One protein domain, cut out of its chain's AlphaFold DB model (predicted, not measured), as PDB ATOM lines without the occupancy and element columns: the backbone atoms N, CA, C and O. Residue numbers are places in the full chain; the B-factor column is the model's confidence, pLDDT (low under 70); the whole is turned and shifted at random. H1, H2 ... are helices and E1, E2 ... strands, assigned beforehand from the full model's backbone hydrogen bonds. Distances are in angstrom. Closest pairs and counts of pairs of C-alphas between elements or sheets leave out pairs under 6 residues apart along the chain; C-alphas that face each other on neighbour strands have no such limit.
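Overview. This is residues 59 to 130 of the 130 residues of the protein "Hypothetical secreted protein" of uncultured archaeon (UniProt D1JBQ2). A twisted four-stranded sheet has two short helices over one face: two layers. H1 crosses the strands; H2 runs along E3. The 72 printed residues hold H1, H2, then E1 to E4, a meander, each strand antiparallel to its neighbour before. The class is mixed; it is compact, radius of gyration of the C-alphas 11.9 A, spanning 37 by 29 by 18 A.

Arrangement. Start at edge strand E1, residues 83 to 91: it forms a hairpin with E2, residues 97 to 105, at 162 degrees, N 86 and O 102 within hydrogen-bond range at 2.9 A. E2 and E3, residues 108 to 114, form another, N 101 and O 112 at 2.8 A; E3 and edge strand E4, residues 120 to 125, a third, N 111 and O 124 at 2.8 A. H1, residues 61 to 68, is on the sheet at height 8.5 A, across E2 at 86 degrees on the local plane; its closest C-alphas to E1 are Met 61 and Ala 87, 5.4 A. H2, residues 72 to 78, is on the same face at height 8.7 A, only just along E3 at 29 degrees on the local plane. Both helices have every O i to N i+4 pair within range.

Along the chain. Find C-alpha 83 at (65.522, -25.086, 86.173); E1 runs 26.0 A, E2 25.6 A, E3 19.9 A, and E4 14.6 A to C-alpha 125 at (55.502, -16.123, 86.794). H1 spans 10.2 A, H2 9.9 A.

Size, cuts and confidence. The farthest C-alphas, Gly 80 and Asp 94, are 38.4 A apart. The printed part has no cut, and its links between elements are tight. Look for pLDDT under 70 at residue 93 and residues 128 to 130.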
ATOM      1  N   LEU A  59      50.867 -35.811  95.994       70.12
ATOM      2  CA  LEU A  59      51.412 -36.081  94.669       70.12
ATOM      3  C   LEU A  59      52.938 -35.961  94.762       70.12
ATOM      4  O   LEU A  59      53.452 -34.938  95.221       70.12
ATOM      5  N   ASP A  60      53.674 -37.006  94.389       79.62
ATOM      6  CA  ASP A  60      55.130 -36.937  94.434       79.62
ATOM      7  C   ASP A  60      55.658 -35.943  93.384       79.62
ATOM      8  O   ASP A  60      55.049 -35.721  92.335       79.62
ATOM      9  N   MET A  61      56.809 -35.330  93.668       81.00
ATOM     10  CA  MET A  61      57.386 -34.268  92.836       81.00
ATOM     11  C   MET A  61      57.592 -34.690  91.376       81.00
ATOM     12  O   MET A  61      57.439 -33.864  90.477       81.00
ATOM     13  N   LYS A  62      57.960 -35.954  91.130       81.38
ATOM     14  CA  LYS A  62      58.236 -36.439  89.778       81.38
ATOM     15  C   LYS A  62      56.937 -36.533  88.987       81.38
ATOM     16  O   LYS A  62      56.865 -35.983  87.893       81.38
ATOM     17  N   THR A  63      55.912 -37.145  89.573       85.19
ATOM     18  CA  THR A  63      54.579 -37.236  88.970       85.19
ATOM     19  C   THR A  63      53.983 -35.849  88.738       85.19
ATOM     20  O   THR A  63      53.502 -35.560  87.645       85.19
ATOM     21  N   ALA A  64      54.096 -34.945  89.714       85.56
ATOM     22  CA  ALA A  64      53.658 -33.560  89.573       85.56
ATOM     23  C   ALA A  64      54.348 -32.852  88.396       85.56
ATOM     24  O   ALA A  64      53.693 -32.164  87.616       85.56
ATOM     25  N   LEU A  65      55.661 -33.042  88.229       86.06
ATOM     26  CA  LEU A  65      56.408 -32.456  87.118       86.06
ATOM     27  C   LEU A  65      56.027 -33.067  85.763       86.06
ATOM     28  O   LEU A  65      55.956 -32.339  84.778       86.06
ATOM     29  N   GLU A  66      55.784 -34.375  85.694       89.06
ATOM     30  CA  GLU A  66      55.310 -35.038  84.471       89.06
ATOM     31  C   GLU A  66      53.926 -34.524  84.058       89.06
ATOM     32  O   GLU A  66      53.724 -34.182  82.893       89.06
ATOM     33  N   ILE A  67      53.012 -34.369  85.020       88.81
ATOM     34  CA  ILE A  67      51.698 -33.751  84.804       88.81
ATOM     35  C   ILE A  67      51.854 -32.307  84.335       88.81
ATOM     36  O   ILE A  67      51.254 -31.918  83.336       88.81
ATOM     37  N   ALA A  68      52.692 -31.515  85.001       88.75
ATOM     38  CA  ALA A  68      52.937 -30.135  84.607       88.75
ATOM     39  C   ALA A  68      53.469 -30.051  83.172       88.75
ATOM     40  O   ALA A  68      52.970 -29.265  82.380       88.75
ATOM     41  N   LYS A  69      54.415 -30.919  82.804       88.88
ATOM     42  CA  LYS A  69      54.952 -31.024  81.442       88.88
ATOM     43  C   LYS A  69      53.943 -31.534  80.415       88.88
ATOM     44  O   LYS A  69      54.270 -31.512  79.237       88.88
ATOM     45  N   SER A  70      52.761 -32.008  80.799       89.75
ATOM     46  CA  SER A  70      51.700 -32.304  79.829       89.75
ATOM     47  C   SER A  70      51.011 -31.035  79.310       89.75
ATOM     48  O   SER A  70      50.443 -31.052  78.219       89.75
ATOM     49  N   ASP A  71      51.108 -29.922  80.048       91.12
ATOM     50  CA  ASP A  71      50.603 -28.620  79.623       91.12
ATOM     51  C   ASP A  71      51.595 -27.941  78.666       91.12
ATOM     52  O   ASP A  71      52.784 -27.792  78.964       91.12
ATOM     53  N   SER A  72      51.104 -27.505  77.504       89.44
ATOM     54  CA  SER A  72      51.948 -26.932  76.452       89.44
ATOM     55  C   SER A  72      52.644 -25.639  76.882       89.44
ATOM     56  O   SER A  72      53.776 -25.398  76.476       89.44
ATOM     57  N   LYS A  73      52.026 -24.820  77.744       88.88
ATOM     58  CA  LYS A  73      52.652 -23.581  78.235       88.88
ATOM     59  C   LYS A  73      53.801 -23.890  79.179       88.88
ATOM     60  O   LYS A  73      54.817 -23.202  79.162       88.88
ATOM     61  N   VAL A  74      53.650 -24.923  80.006       89.19
ATOM     62  CA  VAL A  74      54.730 -25.391  80.878       89.19
ATOM     63  C   VAL A  74      55.860 -25.986  80.045       89.19
ATOM     64  O   VAL A  74      57.019 -25.707  80.334       89.19
ATOM     65  N   GLN A  75      55.558 -26.752  78.992       90.56
ATOM     66  CA  GLN A  75      56.592 -27.229  78.067       90.56
ATOM     67  C   GLN A  75      57.372 -26.065  77.458       90.56
ATOM     68  O   GLN A  75      58.588 -26.027  77.601       90.56
ATOM     69  N   GLU A  76      56.689 -25.081  76.870       88.94
ATOM     70  CA  GLU A  76      57.322 -23.881  76.304       88.94
ATOM     71  C   GLU A  76      58.158 -23.120  77.348       88.94
ATOM     72  O   GLU A  76      59.232 -22.595  77.049       88.94
ATOM     73  N   MET A  77      57.690 -23.078  78.597       87.25
ATOM     74  CA  MET A  77      58.394 -22.444  79.708       87.25
ATOM     75  C   MET A  77      59.691 -23.173  80.094       87.25
ATOM     76  O   MET A  77      60.637 -22.521  80.522       87.25
ATOM     77  N   LEU A  78      59.749 -24.497  79.955       88.62
ATOM     78  CA  LEU A  78      60.890 -25.314  80.388       88.62
ATOM     79  C   LEU A  78      61.822 -25.726  79.244       88.62
ATOM     80  O   LEU A  78      62.945 -26.153  79.510       88.62
ATOM     81  N   ASP A  79      61.368 -25.642  77.995       86.94
ATOM     82  CA  ASP A  79      62.098 -26.184  76.853       86.94
ATOM     83  C   ASP A  79      63.484 -25.546  76.700       86.94
ATOM     84  O   ASP A  79      63.634 -24.323  76.726       86.94
ATOM     85  N   GLY A  80      64.507 -26.401  76.601       82.19
ATOM     86  CA  GLY A  80      65.913 -26.007  76.489       82.19
ATOM     87  C   GLY A  80      66.498 -25.236  77.680       82.19
ATOM     88  O   GLY A  80      67.622 -24.750  77.570       82.19
ATOM     89  N   ARG A  81      65.772 -25.103  78.800       82.94
ATOM     90  CA  ARG A  81      66.179 -24.279  79.946       82.94
ATOM     91  C   ARG A  81      66.550 -25.122  81.159       82.94
ATOM     92  O   ARG A  81      65.915 -26.132  81.455       82.94
ATOM     93  N   GLU A  82      67.571 -24.681  81.889       83.50
ATOM     94  CA  GLU A  82      67.891 -25.235  83.202       83.50
ATOM     95  C   GLU A  82      66.963 -24.642  84.259       83.50
ATOM     96  O   GLU A  82      66.703 -23.435  84.286       83.50
ATOM     97  N   PHE A  83      66.452 -25.501  85.139       83.31
ATOM     98  CA  PHE A  83      65.522 -25.086  86.173       83.31
ATOM     99  C   PHE A  83      65.688 -25.889  87.458       83.31
ATOM    100  O   PHE A  83      65.990 -27.083  87.442       83.31
ATOM    101  N   ASN A  84      65.406 -25.229  88.578       81.62
ATOM    102  CA  ASN A  84      65.206 -25.888  89.864       81.62
ATOM    103  C   ASN A  84      63.710 -26.041  90.114       81.62
ATOM    104  O   ASN A  84      62.940 -25.146  89.773       81.62
ATOM    105  N   VAL A  85      63.294 -27.145  90.728       82.75
ATOM    106  CA  VAL A  85      61.885 -27.405  91.040       82.75
ATOM    107  C   VAL A  85      61.718 -27.804  92.499       82.75
ATOM    108  O   VAL A  85      62.513 -28.565  93.046       82.75
ATOM    109  N   LEU A  86      60.657 -27.297  93.118       80.81
ATOM    110  CA  LEU A  86      60.183 -27.685  94.439       80.81
ATOM    111  C   LEU A  86      58.694 -28.008  94.353       80.81
ATOM    112  O   LEU A  86      57.945 -27.276  93.712       80.81
ATOM    113  N   ALA A  87      58.260 -29.082  95.008       78.19
ATOM    114  CA  ALA A  87      56.850 -29.449  95.100       78.19
ATOM    115  C   ALA A  87      56.316 -29.176  96.508       78.19
ATOM    116  O   ALA A  87      56.935 -29.551  97.506       78.19
ATOM    117  N   LEU A  88      55.157 -28.533  96.575       80.12
ATOM    118  CA  LEU A  88      54.432 -28.219  97.797       80.12
ATOM    119  C   LEU A  88      52.993 -28.705  97.635       80.12
ATOM    120  O   LEU A  88      52.379 -28.454  96.606       80.12
ATOM    121  N   SER A  89      52.425 -29.341  98.651       76.00
ATOM    122  CA  SER A  89      50.996 -29.674  98.677       76.00
ATOM    123  C   SER A  89      50.345 -28.906  99.816       76.00
ATOM    124  O   SER A  89      50.858 -28.923 100.939       76.00
ATOM    125  N   TYR A  90      49.226 -28.236  99.554       72.88
ATOM    126  CA  TYR A  90      48.428 -27.607 100.602       72.88
ATOM    127  C   TYR A  90      46.953 -27.973 100.462       72.88
ATOM    128  O   TYR A  90      46.389 -27.959  99.371       72.88
ATOM    129  N   GLY A  91      46.328 -28.278 101.597       70.50
ATOM    130  CA  GLY A  91      44.882 -28.436 101.693       70.50
ATOM    131  C   GLY A  91      44.204 -27.076 101.836       70.50
ATOM    132  O   GLY A  91      44.618 -26.233 102.641       70.50
ATOM    133  N   ARG A  92      43.150 -26.848 101.061       71.56
ATOM    134  CA  ARG A  92      42.216 -25.738 101.243       71.56
ATOM    135  C   ARG A  92      41.212 -26.066 102.353       71.56
ATOM    136  O   ARG A  92      41.083 -27.192 102.819       71.56
ATOM    137  N   ARG A  93      40.497 -25.037 102.827       66.00
ATOM    138  CA  ARG A  93      39.523 -25.171 103.934       66.00
ATOM    139  C   ARG A  93      38.282 -25.996 103.577       66.00
ATOM    140  O   ARG A  93      37.541 -26.361 104.480       66.00
ATOM    141  N   ASP A  94      38.035 -26.207 102.294       75.00
ATOM    142  CA  ASP A  94      36.970 -27.044 101.736       75.00
ATOM    143  C   ASP A  94      37.373 -28.524 101.615       75.00
ATOM    144  O   ASP A  94      36.524 -29.344 101.282       75.00
ATOM    145  N   GLY A  95      38.624 -28.869 101.937       70.94
ATOM    146  CA  GLY A  95      39.168 -30.219 101.791       70.94
ATOM    147  C   GLY A  95      39.853 -30.468 100.445       70.94
ATOM    148  O   GLY A  95      40.446 -31.526 100.278       70.94
ATOM    149  N   GLU A  96      39.833 -29.506  99.516       73.12
ATOM    150  CA  GLU A  96      40.516 -29.628  98.223       73.12
ATOM    151  C   GLU A  96      42.039 -29.591  98.423       73.12
ATOM    152  O   GLU A  96      42.576 -28.669  99.049       73.12
ATOM    153  N   ILE A  97      42.758 -30.575  97.877       74.62
ATOM    154  CA  ILE A  97      44.225 -30.597  97.890       74.62
ATOM    155  C   ILE A  97      44.740 -29.993  96.587       74.62
ATOM    156  O   ILE A  97      44.397 -30.446  95.499       74.62
ATOM    157  N   ILE A  98      45.620 -28.998  96.708       78.19
ATOM    158  CA  ILE A  98      46.325 -28.419  95.565       78.19
ATOM    159  C   ILE A  98      47.810 -28.702  95.695       78.19
ATOM    160  O   ILE A  98      48.446 -28.394  96.708       78.19
ATOM    161  N   ASN A  99      48.363 -29.258  94.625       82.81
ATOM    162  CA  ASN A  99      49.789 -29.456  94.453       82.81
ATOM    163  C   ASN A  99      50.345 -28.259  93.683       82.81
ATOM    164  O   ASN A  99      49.862 -27.920  92.610       82.81
ATOM    165  N   VAL A 100      51.357 -27.599  94.228       83.31
ATOM    166  CA  VAL A 100      52.037 -26.476  93.590       83.31
ATOM    167  C   VAL A 100      53.494 -26.819  93.356       83.31
ATOM    168  O   VAL A 100      54.233 -27.131  94.289       83.31
ATOM    169  N   LEU A 101      53.914 -26.715  92.100       85.62
ATOM    170  CA  LEU A 101      55.317 -26.690  91.732       85.62
ATOM    171  C   LEU A 101      55.807 -25.252  91.726       85.62
ATOM    172  O   LEU A 101      55.204 -24.379  91.105       85.62
ATOM    173  N   VAL A 102      56.931 -25.025  92.387       84.81
ATOM    174  CA  VAL A 102      57.697 -23.788  92.312       84.81
ATOM    175  C   VAL A 102      58.916 -24.082  91.457       84.81
ATOM    176  O   VAL A 102      59.738 -24.920  91.821       84.81
ATOM    177  N   ILE A 103      59.011 -23.420  90.311       84.88
ATOM    178  CA  ILE A 103      60.098 -23.601  89.357       84.88
ATOM    179  C   ILE A 103      60.909 -22.317  89.287       84.88
ATOM    180  O   ILE A 103      60.354 -21.247  89.060       84.88
ATOM    181  N   GLN A 104      62.221 -22.416  89.460       83.81
ATOM    182  CA  GLN A 104      63.130 -21.298  89.254       83.81
ATOM    183  C   GLN A 104      63.858 -21.461  87.923       83.81
ATOM    184  O   GLN A 104      64.528 -22.471  87.721       83.81
ATOM    185  N   ILE A 105      63.756 -20.455  87.058       83.88
ATOM    186  CA  ILE A 105      64.378 -20.410  85.730       83.88
ATOM    187  C   ILE A 105      65.096 -19.071  85.612       83.88
ATOM    188  O   ILE A 105      64.455 -18.033  85.746       83.88
ATOM    189  N   GLU A 106      66.414 -19.072  85.401       84.62
ATOM    190  CA  GLU A 106      67.205 -17.838  85.198       84.62
ATOM    191  C   GLU A 106      67.011 -16.770  86.302       84.62
ATOM    192  O   GLU A 106      67.034 -15.568  86.056       84.62
ATOM    193  N   GLY A 107      66.803 -17.208  87.548       78.69
ATOM    194  CA  GLY A 107      66.565 -16.318  88.692       78.69
ATOM    195  C   GLY A 107      65.108 -15.882  88.877       78.69
ATOM    196  O   GLY A 107      64.779 -15.322  89.920       78.69
ATOM    197  N   GLU A 108      64.228 -16.204  87.932       83.06
ATOM    198  CA  GLU A 108      62.794 -15.929  87.994       83.06
ATOM    199  C   GLU A 108      62.030 -17.111  88.588       83.06
ATOM    200  O   GLU A 108      62.343 -18.271  88.312       83.06
ATOM    201  N   ILE A 109      61.018 -16.821  89.407       84.38
ATOM    202  CA  ILE A 109      60.185 -17.841  90.053       84.38
ATOM    203  C   ILE A 109      58.877 -17.978  89.281       84.38
ATOM    204  O   ILE A 109      58.185 -16.995  89.021       84.38
ATOM    205  N   TYR A 110      58.513 -19.212  88.976       86.19
ATOM    206  CA  TYR A 110      57.268 -19.609  88.347       86.19
ATOM    207  C   TYR A 110      56.524 -20.563  89.266       86.19
ATOM    208  O   TYR A 110      57.129 -21.362  89.981       86.19
ATOM    209  N   THR A 111      55.201 -20.487  89.250       88.88
ATOM    210  CA  THR A 111      54.334 -21.398  89.985       88.88
ATOM    211  C   THR A 111      53.424 -22.137  89.023       88.88
ATOM    212  O   THR A 111      52.892 -21.568  88.069       88.88
ATOM    213  N   ILE A 112      53.249 -23.428  89.281       88.50
ATOM    214  CA  ILE A 112      52.316 -24.287  88.563       88.50
ATOM    215  C   ILE A 112      51.417 -24.936  89.598       88.50
ATOM    216  O   ILE A 112      51.918 -25.616  90.486       88.50
ATOM    217  N   SER A 113      50.111 -24.733  89.489       88.19
ATOM    218  CA  SER A 113      49.120 -25.350  90.370       88.19
ATOM    219  C   SER A 113      48.467 -26.518  89.652       88.19
ATOM    220  O   SER A 113      48.055 -26.380  88.502       88.19
ATOM    221  N   ILE A 114      48.352 -27.640  90.346       87.00
ATOM    222  CA  ILE A 114      47.781 -28.897  89.880       87.00
ATOM    223  C   ILE A 114      46.725 -29.314  90.902       87.00
ATOM    224  O   ILE A 114      46.989 -29.299  92.108       87.00
ATOM    225  N   ASP A 115      45.533 -29.650  90.428       85.31
ATOM    226  CA  ASP A 115      44.460 -30.150  91.285       85.31
ATOM    227  C   ASP A 115      44.651 -31.629  91.665       85.31
ATOM    228  O   ASP A 115      45.612 -32.296  91.272       85.31
ATOM    229  N   GLU A 116      43.715 -32.159  92.447       81.31
ATOM    230  CA  GLU A 116      43.661 -33.577  92.818       81.31
ATOM    231  C   GLU A 116      43.382 -34.522  91.633       81.31
ATOM    232  O   GLU A 116      43.674 -35.714  91.708       81.31
ATOM    233  N   ASN A 117      42.867 -33.994  90.517       85.81
ATOM    234  CA  ASN A 117      42.586 -34.736  89.289       85.81
ATOM    235  C   ASN A 117      43.770 -34.722  88.314       85.81
ATOM    236  O   ASN A 117      43.604 -35.085  87.148       85.81
ATOM    237  N   ASN A 118      44.959 -34.310  88.769       85.69
ATOM    238  CA  ASN A 118      46.164 -34.207  87.950       85.69
ATOM    239  C   ASN A 118      46.000 -33.254  86.753       85.69
ATOM    240  O   ASN A 118      46.577 -33.471  85.689       85.69
ATOM    241  N   THR A 119      45.214 -32.194  86.921       87.56
ATOM    242  CA  THR A 119      44.992 -31.160  85.911       87.56
ATOM    243  C   THR A 119      45.728 -29.887  86.299       87.56
ATOM    244  O   THR A 119      45.623 -29.407  87.428       87.56
ATOM    245  N   VAL A 120      46.470 -29.306  85.351       89.00
ATOM    246  CA  VAL A 120      47.115 -28.004  85.544       89.00
ATOM    247  C   VAL A 120      46.039 -26.918  85.590       89.00
ATOM    248  O   VAL A 120      45.373 -26.632  84.598       89.00
ATOM    249  N   LEU A 121      45.874 -26.299  86.756       87.56
ATOM    250  CA  LEU A 121      44.935 -25.200  86.978       87.56
ATOM    251  C   LEU A 121      45.514 -23.856  86.529       87.56
ATOM    252  O   LEU A 121      44.797 -22.979  86.050       87.56
ATOM    253  N   SER A 122      46.817 -23.665  86.737       87.69
ATOM    254  CA  SER A 122      47.506 -22.413  86.431       87.69
ATOM    255  C   SER A 122      49.000 -22.645  86.273       87.69
ATOM    256  O   SER A 122      49.573 -23.380  87.071       87.69
ATOM    257  N   ALA A 123      49.639 -21.941  85.345       88.88
ATOM    258  CA  ALA A 123      51.090 -21.846  85.236       88.88
ATOM    259  C   ALA A 123      51.467 -20.394  84.933       88.88
ATOM    260  O   ALA A 123      50.899 -19.789  84.019       88.88
ATOM    261  N   GLY A 124      52.391 -19.815  85.696       87.44
ATOM    262  CA  GLY A 124      52.780 -18.426  85.482       87.44
ATOM    263  C   GLY A 124      53.932 -17.962  86.354       87.44
ATOM    264  O   GLY A 124      54.320 -18.620  87.316       87.44
ATOM    265  N   LYS A 125      54.487 -16.805  85.992       87.31
ATOM    266  CA  LYS A 125      55.502 -16.123  86.794       87.31
ATOM    267  C   LYS A 125      54.889 -15.702  88.131       87.31
ATOM    268  O   LYS A 125      53.793 -15.146  88.159       87.31
ATOM    269  N   TYR A 126      55.599 -15.959  89.223       79.81
ATOM    270  CA  TYR A 126      55.235 -15.441  90.532       79.81
ATOM    271  C   TYR A 126      55.485 -13.931  90.554       79.81
ATOM    272  O   TYR A 126      56.628 -13.483  90.466       79.81
ATOM    273  N   ASP A 127      54.413 -13.157  90.681       76.69
ATOM    274  CA  ASP A 127      54.482 -11.725  90.939       76.69
ATOM    275  C   ASP A 127      54.108 -11.477  92.403       76.69
ATOM    276  O   ASP A 127      53.012 -11.827  92.842       76.69
ATOM    277  N   LYS A 128      55.034 -10.906  93.183       57.12
ATOM    278  CA  LYS A 128      54.801 -10.622  94.608       57.12
ATOM    279  C   LYS A 128      53.746  -9.531  94.821       57.12
ATOM    280  O   LYS A 128      53.291  -9.362  95.951       57.12
ATOM    281  N   ASP A 129      53.452  -8.754  93.779       57.03
ATOM    282  CA  ASP A 129      52.574  -7.587  93.827       57.03
ATOM    283  C   ASP A 129      51.130  -7.905  93.371       57.03
ATOM    284  O   ASP A 129      50.289  -7.001  93.344       57.03
ATOM    285  N   GLY A 130      50.838  -9.178  93.053       42.81
ATOM    286  CA  GLY A 130      49.521  -9.693  92.637       42.81
ATOM    287  C   GLY A 130      48.575 -10.088  93.771       42.81
ATOM    288  O   GLY A 130      49.018 -10.761  94.730       42.81
TER     289      GLY A 130